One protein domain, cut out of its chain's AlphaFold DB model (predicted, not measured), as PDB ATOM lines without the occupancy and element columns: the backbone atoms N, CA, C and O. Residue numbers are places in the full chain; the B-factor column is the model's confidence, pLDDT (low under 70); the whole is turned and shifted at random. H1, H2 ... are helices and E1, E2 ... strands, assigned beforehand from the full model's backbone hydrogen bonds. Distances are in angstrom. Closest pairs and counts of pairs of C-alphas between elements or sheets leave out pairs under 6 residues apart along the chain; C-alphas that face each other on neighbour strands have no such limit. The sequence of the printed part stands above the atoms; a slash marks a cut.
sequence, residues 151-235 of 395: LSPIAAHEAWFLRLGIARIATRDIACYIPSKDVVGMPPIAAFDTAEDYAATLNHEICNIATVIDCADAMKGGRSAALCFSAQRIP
ATOM      1  N   LEU A 151     -36.416  -4.302  -6.903       65.12
ATOM      2  CA  LEU A 151     -36.503  -5.758  -7.070       65.12
ATOM      3  C   LEU A 151     -35.108  -6.309  -7.372       65.12
ATOM      4  O   LEU A 151     -34.462  -5.877  -8.324       65.12
ATOM      5  N   SER A 152     -34.619  -7.232  -6.536       70.06
ATOM      6  CA  SER A 152     -33.373  -7.925  -6.851       70.06
ATOM      7  C   SER A 152     -33.599  -8.752  -8.117       70.06
ATOM      8  O   SER A 152     -34.582  -9.494  -8.160       70.06
ATOM      9  N   PRO A 153     -32.717  -8.666  -9.128       82.69
ATOM     10  CA  PRO A 153     -32.863  -9.459 -10.341       82.69
ATOM     11  C   PRO A 153     -32.899 -10.956 -10.029       82.69
ATOM     12  O   PRO A 153     -32.171 -11.426  -9.150       82.69
ATOM     13  N   ILE A 154     -33.664 -11.724 -10.810       84.12
ATOM     14  CA  ILE A 154     -33.743 -13.187 -10.669       84.12
ATOM     15  C   ILE A 154     -32.362 -13.861 -10.727       84.12
ATOM     16  O   ILE A 154     -32.106 -14.819 -10.008       84.12
ATOM     17  N   ALA A 155     -31.419 -13.301 -11.493       86.25
ATOM     18  CA  ALA A 155     -30.043 -13.790 -11.566       86.25
ATOM     19  C   ALA A 155     -29.321 -13.779 -10.203       86.25
ATOM     20  O   ALA A 155     -28.539 -14.682  -9.907       86.25
ATOM     21  N   ALA A 156     -29.597 -12.789  -9.346       87.12
ATOM     22  CA  ALA A 156     -29.027 -12.732  -8.002       87.12
ATOM     23  C   ALA A 156     -29.612 -13.824  -7.091       87.12
ATOM     24  O   ALA A 156     -28.891 -14.396  -6.267       87.12
ATOM     25  N   HIS A 157     -30.903 -14.138  -7.260       87.69
ATOM     26  CA  HIS A 157     -31.565 -15.245  -6.567       87.69
ATOM     27  C   HIS A 157     -31.017 -16.603  -7.022       87.69
ATOM     28  O   HIS A 157     -30.628 -17.403  -6.177       87.69
ATOM     29  N   GLU A 158     -30.858 -16.820  -8.328       89.06
ATOM     30  CA  GLU A 158     -30.242 -18.033  -8.886       89.06
ATOM     31  C   GLU A 158     -28.805 -18.232  -8.379       89.06
ATOM     32  O   GLU A 158     -28.443 -19.313  -7.912       89.06
ATOM     33  N   ALA A 159     -27.989 -17.174  -8.374       89.69
ATOM     34  CA  ALA A 159     -26.636 -17.234  -7.829       89.69
ATOM     35  C   ALA A 159     -26.624 -17.564  -6.327       89.69
ATOM     36  O   ALA A 159     -25.717 -18.249  -5.850       89.69
ATOM     37  N   TRP A 160     -27.602 -17.070  -5.562       90.31
ATOM     38  CA  TRP A 160     -27.783 -17.443  -4.158       90.31
ATOM     39  C   TRP A 160     -28.180 -18.911  -4.002       90.31
ATOM     40  O   TRP A 160     -27.564 -19.609  -3.198       90.31
ATOM     41  N   PHE A 161     -29.130 -19.386  -4.804       87.94
ATOM     42  CA  PHE A 161     -29.584 -20.771  -4.782       87.94
ATOM     43  C   PHE A 161     -28.436 -21.748  -5.061       87.94
ATOM     44  O   PHE A 161     -28.252 -22.714  -4.324       87.94
ATOM     45  N   LEU A 162     -27.600 -21.459  -6.064       88.50
ATOM     46  CA  LEU A 162     -26.443 -22.295  -6.409       88.50
ATOM     47  C   LEU A 162     -25.455 -22.461  -5.244       88.50
ATOM     48  O   LEU A 162     -24.865 -23.530  -5.091       88.50
ATOM     49  N   ARG A 163     -25.303 -21.447  -4.379       91.06
ATOM     50  CA  ARG A 163     -24.434 -21.539  -3.190       91.06
ATOM     51  C   ARG A 163     -24.962 -22.491  -2.120       91.06
ATOM     52  O   ARG A 163     -24.183 -22.903  -1.268       91.06
ATOM     53  N   LEU A 164     -26.249 -22.843  -2.152       87.38
ATOM     54  CA  LEU A 164     -26.817 -23.827  -1.228       87.38
ATOM     55  C   LEU A 164     -26.336 -25.251  -1.541       87.38
ATOM     56  O   LEU A 164     -26.442 -26.120  -0.682       87.38
ATOM     57  N   GLY A 165     -25.822 -25.502  -2.753       87.69
ATOM     58  CA  GLY A 165     -25.356 -26.830  -3.170       87.69
ATOM     59  C   GLY A 165     -26.477 -27.864  -3.326       87.69
ATOM     60  O   GLY A 165     -26.203 -29.058  -3.377       87.69
ATOM     61  N   ILE A 166     -27.733 -27.415  -3.393       87.38
ATOM     62  CA  ILE A 166     -28.914 -28.274  -3.500       87.38
ATOM     63  C   ILE A 166     -29.153 -28.605  -4.972       87.38
ATOM     64  O   ILE A 166     -29.260 -27.713  -5.817       87.38
ATOM     65  N   ALA A 167     -29.261 -29.893  -5.288       90.31
ATOM     66  CA  ALA A 167     -29.515 -30.338  -6.649       90.31
ATOM     67  C   ALA A 167     -30.936 -29.957  -7.104       90.31
ATOM     68  O   ALA A 167     -31.918 -30.154  -6.384       90.31
ATOM     69  N   ARG A 168     -31.049 -29.440  -8.335       91.75
ATOM     70  CA  ARG A 168     -32.319 -29.071  -8.975       91.75
ATOM     71  C   ARG A 168     -32.503 -29.843 -10.276       91.75
ATOM     72  O   ARG A 168     -31.584 -29.896 -11.091       91.75
ATOM     73  N   ILE A 169     -33.694 -30.396 -10.493       93.00
ATOM     74  CA  ILE A 169     -34.086 -31.027 -11.760       93.00
ATOM     75  C   ILE A 169     -35.247 -30.274 -12.400       93.00
ATOM     76  O   ILE A 169     -36.118 -29.747 -11.709       93.00
ATOM     77  N   ALA A 170     -35.271 -30.263 -13.731       91.81
ATOM     78  CA  ALA A 170     -36.415 -29.769 -14.479       91.81
ATOM     79  C   ALA A 170     -37.551 -30.800 -14.429       91.81
ATOM     80  O   ALA A 170     -37.377 -31.961 -14.805       91.81
ATOM     81  N   THR A 171     -38.716 -30.368 -13.970       90.50
ATOM     82  CA  THR A 171     -39.984 -31.094 -14.081       90.50
ATOM     83  C   THR A 171     -40.836 -30.432 -15.165       90.50
ATOM     84  O   THR A 171     -40.420 -29.447 -15.769       90.50
ATOM     85  N   ARG A 172     -42.011 -30.988 -15.480       86.06
ATOM     86  CA  ARG A 172     -42.921 -30.369 -16.456       86.06
ATOM     87  C   ARG A 172     -43.802 -29.313 -15.802       86.06
ATOM     88  O   ARG A 172     -43.728 -28.152 -16.175       86.06
ATOM     89  N   ASP A 173     -44.607 -29.735 -14.836       87.75
ATOM     90  CA  ASP A 173     -45.724 -28.967 -14.275       87.75
ATOM     91  C   ASP A 173     -45.825 -29.069 -12.743       87.75
ATOM     92  O   ASP A 173     -46.751 -28.532 -12.143       87.75
ATOM     93  N   ILE A 174     -44.865 -29.732 -12.088       88.69
ATOM     94  CA  ILE A 174     -44.872 -29.951 -10.636       88.69
ATOM     95  C   ILE A 174     -43.616 -29.353 -10.009       88.69
ATOM     96  O   ILE A 174     -42.509 -29.795 -10.309       88.69
ATOM     97  N   ALA A 175     -43.785 -28.408  -9.088       91.81
ATOM     98  CA  ALA A 175     -42.733 -28.025  -8.153       91.81
ATOM     99  C   ALA A 175     -42.827 -28.901  -6.898       91.81
ATOM    100  O   ALA A 175     -43.910 -29.039  -6.327       91.81
ATOM    101  N   CYS A 176     -41.726 -29.541  -6.505       90.19
ATOM    102  CA  CYS A 176     -41.668 -30.311  -5.264       90.19
ATOM    103  C   CYS A 176     -40.231 -30.570  -4.808       90.19
ATOM    104  O   CYS A 176     -39.336 -30.815  -5.617       90.19
ATOM    105  N   TYR A 177     -40.009 -30.625  -3.501       90.38
ATOM    106  CA  TYR A 177     -38.850 -31.327  -2.956       90.38
ATOM    107  C   TYR A 177     -39.073 -32.851  -2.966       90.38
ATOM    108  O   TYR A 177     -40.138 -33.333  -2.578       90.38
ATOM    109  N   ILE A 178     -38.064 -33.621  -3.397       86.94
ATOM    110  CA  ILE A 178     -38.078 -35.091  -3.462       86.94
ATOM    111  C   ILE A 178     -37.109 -35.654  -2.404       86.94
ATOM    112  O   ILE A 178     -35.919 -35.822  -2.693       86.94
ATOM    113  N   PRO A 179     -37.593 -36.035  -1.202       86.12
ATOM    114  CA  PRO A 179     -36.731 -36.430  -0.084       86.12
ATOM    115  C   PRO A 179     -35.842 -37.642  -0.356       86.12
ATOM    116  O   PRO A 179     -34.718 -37.711   0.121       86.12
ATOM    117  N   SER A 180     -36.332 -38.616  -1.127       84.25
ATOM    118  CA  SER A 180     -35.587 -39.848  -1.419       84.25
ATOM    119  C   SER A 180     -34.369 -39.630  -2.315       84.25
ATOM    120  O   SER A 180     -33.514 -40.510  -2.390       84.25
ATOM    121  N   LYS A 181     -34.310 -38.491  -3.012       85.75
ATOM    122  CA  LYS A 181     -33.223 -38.132  -3.925       85.75
ATOM    123  C   LYS A 181     -32.430 -36.915  -3.453       85.75
ATOM    124  O   LYS A 181     -31.393 -36.659  -4.045       85.75
ATOM    125  N   ASP A 182     -32.914 -36.205  -2.433       87.56
ATOM    126  CA  ASP A 182     -32.380 -34.915  -1.981       87.56
ATOM    127  C   ASP A 182     -32.260 -33.899  -3.136       87.56
ATOM    128  O   ASP A 182     -31.212 -33.322  -3.417       87.56
ATOM    129  N   VAL A 183     -33.354 -33.757  -3.894       89.19
ATOM    130  CA  VAL A 183     -33.424 -32.922  -5.102       89.19
ATOM    131  C   VAL A 183     -34.702 -32.093  -5.086       89.19
ATOM    132  O   VAL A 183     -35.771 -32.601  -4.743       89.19
ATOM    133  N   VAL A 184     -34.613 -30.845  -5.544       92.62
ATOM    134  CA  VAL A 184     -35.778 -30.001  -5.834       92.62
ATOM    135  C   VAL A 184     -36.166 -30.127  -7.309       92.62
ATOM    136  O   VAL A 184     -35.360 -29.879  -8.204       92.62
ATOM    137  N   GLY A 185     -37.406 -30.516  -7.578       93.62
ATOM    138  CA  GLY A 185     -38.016 -30.460  -8.900       93.62
ATOM    139  C   GLY A 185     -38.686 -29.111  -9.134       93.62
ATOM    140  O   GLY A 185     -39.466 -28.669  -8.294       93.62
ATOM    141  N   MET A 186     -38.399 -28.472 -10.268       95.44
ATOM    142  CA  MET A 186     -39.022 -27.207 -10.674       95.44
ATOM    143  C   MET A 186     -39.464 -27.250 -12.140       95.44
ATOM    144  O   MET A 186     -38.669 -27.681 -12.983       95.44
ATOM    145  N   PRO A 187     -40.670 -26.751 -12.473       94.56
ATOM    146  CA  PRO A 187     -41.063 -26.501 -13.856       94.56
ATOM    147  C   PRO A 187     -40.115 -25.502 -14.542       94.56
ATOM    148  O   PRO A 187     -39.388 -24.772 -13.856       94.56
ATOM    149  N   PRO A 188     -40.113 -25.413 -15.882       91.75
ATOM    150  CA  PRO A 188     -39.383 -24.367 -16.589       91.75
ATOM    151  C   PRO A 188     -39.877 -22.983 -16.159       91.75
ATOM    152  O   PRO A 188     -41.065 -22.806 -15.907       91.75
ATOM    153  N   ILE A 189     -38.996 -21.979 -16.143       89.81
ATOM    154  CA  ILE A 189     -39.364 -20.613 -15.724       89.81
ATOM    155  C   ILE A 189     -40.525 -20.030 -16.545       89.81
ATOM    156  O   ILE A 189     -41.367 -19.331 -16.003       89.81
ATOM    157  N   ALA A 190     -40.624 -20.396 -17.828       90.19
ATOM    158  CA  ALA A 190     -41.698 -19.974 -18.727       90.19
ATOM    159  C   ALA A 190     -43.090 -20.530 -18.361       90.19
ATOM    160  O   ALA A 190     -44.077 -20.117 -18.958       90.19
ATOM    161  N   ALA A 191     -43.176 -21.479 -17.423       91.00
ATOM    162  CA  ALA A 191     -44.444 -21.978 -16.894       91.00
ATOM    163  C   ALA A 191     -45.029 -21.084 -15.783       91.00
ATOM    164  O   ALA A 191     -46.123 -21.365 -15.301       91.00
ATOM    165  N   PHE A 192     -44.303 -20.044 -15.359       90.62
ATOM    166  CA  PHE A 192     -44.721 -19.100 -14.325       90.62
ATOM    167  C   PHE A 192     -45.062 -17.744 -14.944       90.62
ATOM    168  O   PHE A 192     -44.437 -17.332 -15.921       90.62
ATOM    169  N   ASP A 193     -46.024 -17.041 -14.342       90.38
ATOM    170  CA  ASP A 193     -46.436 -15.703 -14.784       90.38
ATOM    171  C   ASP A 193     -45.308 -14.676 -14.612       90.38
ATOM    172  O   ASP A 193     -45.136 -13.779 -15.439       90.38
ATOM    173  N   THR A 194     -44.514 -14.819 -13.546       89.44
ATOM    174  CA  THR A 194     -43.386 -13.935 -13.240       89.44
ATOM    175  C   THR A 194     -42.159 -14.711 -12.753       89.44
ATOM    176  O   THR A 194     -42.247 -15.842 -12.261       89.44
ATOM    177  N   ALA A 195     -40.979 -14.093 -12.865       87.75
ATOM    178  CA  ALA A 195     -39.745 -14.658 -12.318       87.75
ATOM    179  C   ALA A 195     -39.776 -14.698 -10.777       87.75
ATOM    180  O   ALA A 195     -39.170 -15.568 -10.151       87.75
ATOM    181  N   GLU A 196     -40.513 -13.776 -10.163       84.88
ATOM    182  CA  GLU A 196     -40.758 -13.704  -8.728       84.88
ATOM    183  C   GLU A 196     -41.578 -14.901  -8.245       84.88
ATOM    184  O   GLU A 196     -41.230 -15.502  -7.228       84.88
ATOM    185  N   ASP A 197     -42.607 -15.303  -8.995       86.94
ATOM    186  CA  ASP A 197     -43.409 -16.491  -8.680       86.94
ATOM    187  C   ASP A 197     -42.575 -17.772  -8.772       86.94
ATOM    188  O   ASP A 197     -42.686 -18.654  -7.911       86.94
ATOM    189  N   TYR A 198     -41.683 -17.858  -9.764       90.31
ATOM    190  CA  TYR A 198     -40.700 -18.936  -9.856       90.31
ATOM    191  C   TYR A 198     -39.793 -18.980  -8.616       90.31
ATOM    192  O   TYR A 198     -39.677 -20.023  -7.967       90.31
ATOM    193  N   ALA A 199     -39.180 -17.849  -8.249       89.31
ATOM    194  CA  ALA A 199     -38.285 -17.754  -7.096       89.31
ATOM    195  C   ALA A 199     -39.003 -18.063  -5.773       89.31
ATOM    196  O   ALA A 199     -38.474 -18.792  -4.931       89.31
ATOM    197  N   ALA A 200     -40.220 -17.547  -5.589       86.81
ATOM    198  CA  ALA A 200     -41.049 -17.808  -4.418       86.81
ATOM    199  C   ALA A 200     -41.396 -19.298  -4.293       86.81
ATOM    200  O   ALA A 200     -41.320 -19.858  -3.196       86.81
ATOM    201  N   THR A 201     -41.723 -19.946  -5.413       90.31
ATOM    202  CA  THR A 201     -42.022 -21.382  -5.467       90.31
ATOM    203  C   THR A 201     -40.776 -22.213  -5.163       90.31
ATOM    204  O   THR A 201     -40.823 -23.104  -4.320       90.31
ATOM    205  N   LEU A 202     -39.627 -21.867  -5.749       90.81
ATOM    206  CA  LEU A 202     -38.347 -22.510  -5.450       90.81
ATOM    207  C   LEU A 202     -37.989 -22.393  -3.959       90.81
ATOM    208  O   LEU A 202     -37.640 -23.382  -3.319       90.81
ATOM    209  N   ASN A 203     -38.148 -21.207  -3.371       89.88
ATOM    210  CA  ASN A 203     -37.929 -20.995  -1.940       89.88
ATOM    211  C   ASN A 203     -38.866 -21.829  -1.065       89.88
ATOM    212  O   ASN A 203     -38.440 -22.327  -0.022       89.88
ATOM    213  N   HIS A 204     -40.132 -21.973  -1.466       86.19
ATOM    214  CA  HIS A 204     -41.091 -22.820  -0.765       86.19
ATOM    215  C   HIS A 204     -40.609 -24.273  -0.722       86.19
ATOM    216  O   HIS A 204     -40.574 -24.876   0.351       86.19
ATOM    217  N   GLU A 205     -40.145 -24.804  -1.853       89.50
ATOM    218  CA  GLU A 205     -39.646 -26.179  -1.911       89.50
ATOM    219  C   GLU A 205     -38.347 -26.380  -1.131       89.50
ATOM    220  O   GLU A 205     -38.175 -27.404  -0.476       89.50
ATOM    221  N   ILE A 206     -37.455 -25.390  -1.094       88.25
ATOM    222  CA  ILE A 206     -36.251 -25.464  -0.248       88.25
ATOM    223  C   ILE A 206     -36.619 -25.484   1.238       88.25
ATOM    224  O   ILE A 206     -35.984 -26.184   2.025       88.25
ATOM    225  N   CYS A 207     -37.667 -24.763   1.648       82.12
ATOM    226  CA  CYS A 207     -38.148 -24.832   3.031       82.12
ATOM    227  C   CYS A 207     -38.608 -26.253   3.398       82.12
ATOM    228  O   CYS A 207     -38.433 -26.670   4.544       82.12
ATOM    229  N   ASN A 208     -39.117 -27.021   2.427       81.56
ATOM    230  CA  ASN A 208     -39.499 -28.421   2.621       81.56
ATOM    231  C   ASN A 208     -38.288 -29.349   2.858       81.56
ATOM    232  O   ASN A 208     -38.445 -30.438   3.405       81.56
ATOM    233  N   ILE A 209     -37.070 -28.925   2.512       78.31
ATOM    234  CA  ILE A 209     -35.836 -29.667   2.818       78.31
ATOM    235  C   ILE A 209     -35.546 -29.601   4.315       78.31
ATOM    236  O   ILE A 209     -35.359 -30.630   4.966       78.31
ATOM    237  N   ALA A 210     -35.566 -28.387   4.876       61.22
ATOM    238  CA  ALA A 210     -35.294 -28.153   6.292       61.22
ATOM    239  C   ALA A 210     -36.288 -28.899   7.192       61.22
ATOM    240  O   ALA A 210     -35.889 -29.480   8.197       61.22
ATOM    241  N   THR A 211     -37.566 -28.962   6.801       58.81
ATOM    242  CA  THR A 211     -38.579 -29.706   7.561       58.81
ATOM    243  C   THR A 211     -38.334 -31.214   7.548       58.81
ATOM    244  O   THR A 211     -38.590 -31.869   8.556       58.81
ATOM    245  N   VAL A 212     -37.794 -31.781   6.464       56.69
ATOM    246  CA  VAL A 212     -37.433 -33.207   6.401       56.69
ATOM    247  C   VAL A 212     -36.196 -33.513   7.245       56.69
ATOM    248  O   VAL A 212     -36.194 -34.526   7.947       56.69
ATOM    249  N   ILE A 213     -35.183 -32.641   7.233       56.25
ATOM    250  CA  ILE A 213     -33.980 -32.783   8.070       56.25
ATOM    251  C   ILE A 213     -34.354 -32.681   9.557       56.25
ATOM    252  O   ILE A 213     -34.061 -33.599  10.326       56.25
ATOM    253  N   ASP A 214     -35.106 -31.644   9.943       48.66
ATOM    254  CA  ASP A 214     -35.589 -31.456  11.317       48.66
ATOM    255  C   ASP A 214     -36.486 -32.623  11.761       48.66
ATOM    256  O   ASP A 214     -36.382 -33.079  12.899       48.66
ATOM    257  N   CYS A 215     -37.344 -33.165  10.885       41.00
ATOM    258  CA  CYS A 215     -38.145 -34.354  11.195       41.00
ATOM    259  C   CYS A 215     -37.279 -35.608  11.378       41.00
ATOM    260  O   CYS A 215     -37.544 -36.404  12.281       41.00
ATOM    261  N   ALA A 216     -36.248 -35.799  10.553       44.12
ATOM    262  CA  ALA A 216     -35.339 -36.936  10.656       44.12
ATOM    263  C   ALA A 216     -34.518 -36.897  11.959       44.12
ATOM    264  O   ALA A 216     -34.359 -37.933  12.613       44.12
ATOM    265  N   ASP A 217     -34.075 -35.714  12.386       38.06
ATOM    266  CA  ASP A 217     -33.353 -35.517  13.649       38.06
ATOM    267  C   ASP A 217     -34.290 -35.526  14.869       38.06
ATOM    268  O   ASP A 217     -33.971 -36.120  15.909       38.06
ATOM    269  N   ALA A 218     -35.515 -35.011  14.725       42.38
ATOM    270  CA  ALA A 218     -36.572 -35.117  15.731       42.38
ATOM    271  C   ALA A 218     -36.955 -36.574  16.013       42.38
ATOM    272  O   ALA A 218     -37.204 -36.932  17.170       42.38
ATOM    273  N   MET A 219     -36.961 -37.422  14.981       40.75
ATOM    274  CA  MET A 219     -37.169 -38.870  15.098       40.75
ATOM    275  C   MET A 219     -35.995 -39.579  15.795       40.75
ATOM    276  O   MET A 219     -36.202 -40.628  16.407       40.75
ATOM    277  N   LYS A 220     -34.792 -38.985  15.784       39.19
ATOM    278  CA  LYS A 220     -33.599 -39.445  16.522       39.19
ATOM    279  C   LYS A 220     -33.452 -38.833  17.925       39.19
ATOM    280  O   LYS A 220     -32.555 -39.227  18.662       39.19
ATOM    281  N   GLY A 221     -34.362 -37.946  18.342       33.72
ATOM    282  CA  GLY A 221     -34.463 -37.454  19.723       33.72
ATOM    283  C   GLY A 221     -34.044 -35.999  19.964       33.72
ATOM    284  O   GLY A 221     -34.165 -35.537  21.099       33.72
ATOM    285  N   GLY A 222     -33.633 -35.247  18.940       34.41
ATOM    286  CA  GLY A 222     -33.345 -33.810  19.041       34.41
ATOM    287  C   GLY A 222     -34.296 -33.017  18.153       34.41
ATOM    288  O   GLY A 222     -34.299 -33.212  16.950       34.41
ATOM    289  N   ARG A 223     -35.144 -32.147  18.715       42.38
ATOM    290  CA  ARG A 223     -36.071 -31.338  17.904       42.38
ATOM    291  C   ARG A 223     -35.550 -29.915  17.782       42.38
ATOM    292  O   ARG A 223     -35.519 -29.207  18.788       42.38
ATOM    293  N   SER A 224     -35.221 -29.509  16.563       29.44
ATOM    294  CA  SER A 224     -35.247 -28.109  16.151       29.44
ATOM    295  C   SER A 224     -36.529 -27.882  15.346       29.44
ATOM    296  O   SER A 224     -37.021 -28.793  14.688       29.44
ATOM    297  N   ALA A 225     -37.130 -26.706  15.492       27.91
ATOM    298  CA  ALA A 225     -38.260 -26.267  14.688       27.91
ATOM    299  C   ALA A 225     -37.814 -24.997  13.971       27.91
ATOM    300  O   ALA A 225     -37.939 -23.895  14.514       27.91
ATOM    301  N   ALA A 226     -37.241 -25.143  12.779       30.25
ATOM    302  CA  ALA A 226     -37.016 -24.006  11.905       30.25
ATOM    303  C   ALA A 226     -38.341 -23.628  11.221       30.25
ATOM    304  O   ALA A 226     -38.769 -24.245  10.249       30.25
ATOM    305  N   LEU A 227     -39.015 -22.589  11.730       31.89
ATOM    306  CA  LEU A 227     -39.983 -21.846  10.921       31.89
ATOM    307  C   LEU A 227     -39.200 -21.070   9.853       31.89
ATOM    308  O   LEU A 227     -38.736 -19.957  10.106       31.89
ATOM    309  N   CYS A 228     -39.034 -21.661   8.671       31.59
ATOM    310  CA  CYS A 228     -38.540 -20.949   7.499       31.59
ATOM    311  C   CYS A 228     -39.705 -20.196   6.845       31.59
ATOM    312  O   CYS A 228     -40.609 -20.796   6.266       31.59
ATOM    313  N   PHE A 229     -39.698 -18.868   6.969       35.38
ATOM    314  CA  PHE A 229     -40.610 -17.991   6.239       35.38
ATOM    315  C   PHE A 229     -39.999 -17.663   4.878       35.38
ATOM    316  O   PHE A 229     -38.985 -16.971   4.801       35.38
ATOM    317  N   SER A 230     -40.631 -18.122   3.797       29.98
ATOM    318  CA  SER A 230     -40.332 -17.665   2.439       29.98
ATOM    319  C   SER A 230     -40.906 -16.254   2.249       29.98
ATOM    320  O   SER A 230     -41.984 -16.079   1.684       29.98
ATOM    321  N   ALA A 231     -40.223 -15.241   2.778       30.20
ATOM    322  CA  ALA A 231     -40.494 -13.846   2.452       30.20
ATOM    323  C   ALA A 231     -39.566 -13.440   1.306       30.20
ATOM    324  O   ALA A 231     -38.495 -12.878   1.524       30.20
ATOM    325  N   GLN A 232     -39.969 -13.757   0.077       34.38
ATOM    326  CA  GLN A 232     -39.440 -13.069  -1.091       34.38
ATOM    327  C   GLN A 232     -40.603 -12.399  -1.816       34.38
ATOM    328  O   GLN A 232     -41.720 -12.907  -1.853       34.38
ATOM    329  N   ARG A 233     -40.308 -11.176  -2.237       34.81
ATOM    330  CA  ARG A 233     -41.178 -10.118  -2.741       34.81
ATOM    331  C   ARG A 233     -42.312 -10.639  -3.629       34.81
ATOM    332  O   ARG A 233     -42.056 -11.138  -4.713       34.81
ATOM    333  N   ILE A 234     -43.548 -10.456  -3.171       32.41
ATOM    334  CA  ILE A 234     -44.747 -10.570  -4.004       32.41
ATOM    335  C   ILE A 234     -45.258  -9.139  -4.185       32.41
ATOM    336  O   ILE A 234     -45.791  -8.579  -3.222       32.41
ATOM    337  N   PRO A 235     -45.071  -8.495  -5.348       27.20
ATOM    338  CA  PRO A 235     -45.845  -7.304  -5.646       27.20
ATOM    339  C   PRO A 235     -47.316  -7.710  -5.779       27.20
ATOM    340  O   PRO A 235     -47.657  -8.651  -6.493       27.20
TER     341      PRO A 235
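Overview. This is residues 151 to 235 of the 395 residues of the protein "DUF1738 domain-containing protein" of Proteobacteria bacterium (UniProt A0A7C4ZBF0). One long helix, H2, packs over one face of a small three-stranded sheet and runs on past it, so that its last residues stick out with residues 216 to 221. The shorter H1 stands beside the beginning of H2, and the unnamed tail, residues 220 to 235, folds back along H2 toward the first printed residue. The printed part has 85 residues, with H1, E1, E2, E3 and H2 in that order along the chain, in a mixed class of helices and strands. The mixed sheet has the order E1, E3, E2. The whole is elongated, 42 by 26 by 20 A, and only just compact, close to loose, with a radius of gyration of the C-alphas of 13.8 A.

Arrangement. H1, residues 154 to 163, touches H2, residues 195 to 219, through residues 195 to 199 of H2 alone. Their closest C-alphas, of Ile 154 and Ala 195, are 6.4 A apart, and the helices run the same way at a shallow tilt of 23 degrees. E1, residues 167 to 170, is parallel to E3, residues 183 to 186, with N 169 and O 184 within hydrogen-bond range at 2.9 A. E2, residues 176 to 178, and E3 form an antiparallel hairpin, with N 178 and O 183 2.8 A apart. H2 is on the sheet at a height of 8.5 A, in two layers, a helix on one face of a sheet. It lies over E3 and E2, only just slantwise to the strands at 31 degrees to E2 on the local plane; the closest C-alphas of E2 and H2, Tyr 177 and Glu 205, are 5.3 A apart. H1 is not on the sheet. O i to N i+4 pairs are within range in 5 of 6 for H1 and 19 of 21 for H2.

Along the chain. H1 begins at C-alpha 154 (-33.743, -13.187, -10.669) and is 14.6 A long. E1 is 10.5 A, E2 6.2 A and E3 9.7 A long. H2 is 36.7 A long and ends at C-alpha 219 (-37.169, -38.870, 15.098).

Size, cuts and confidence. The C-alphas farthest apart, of Ala 190 and Gly 221, are 42.9 A apart. The printed part has no cut and no long link. The mean pLDDT of the printed part is 72.9; residue 151 and residues 210 to 235 are under 70.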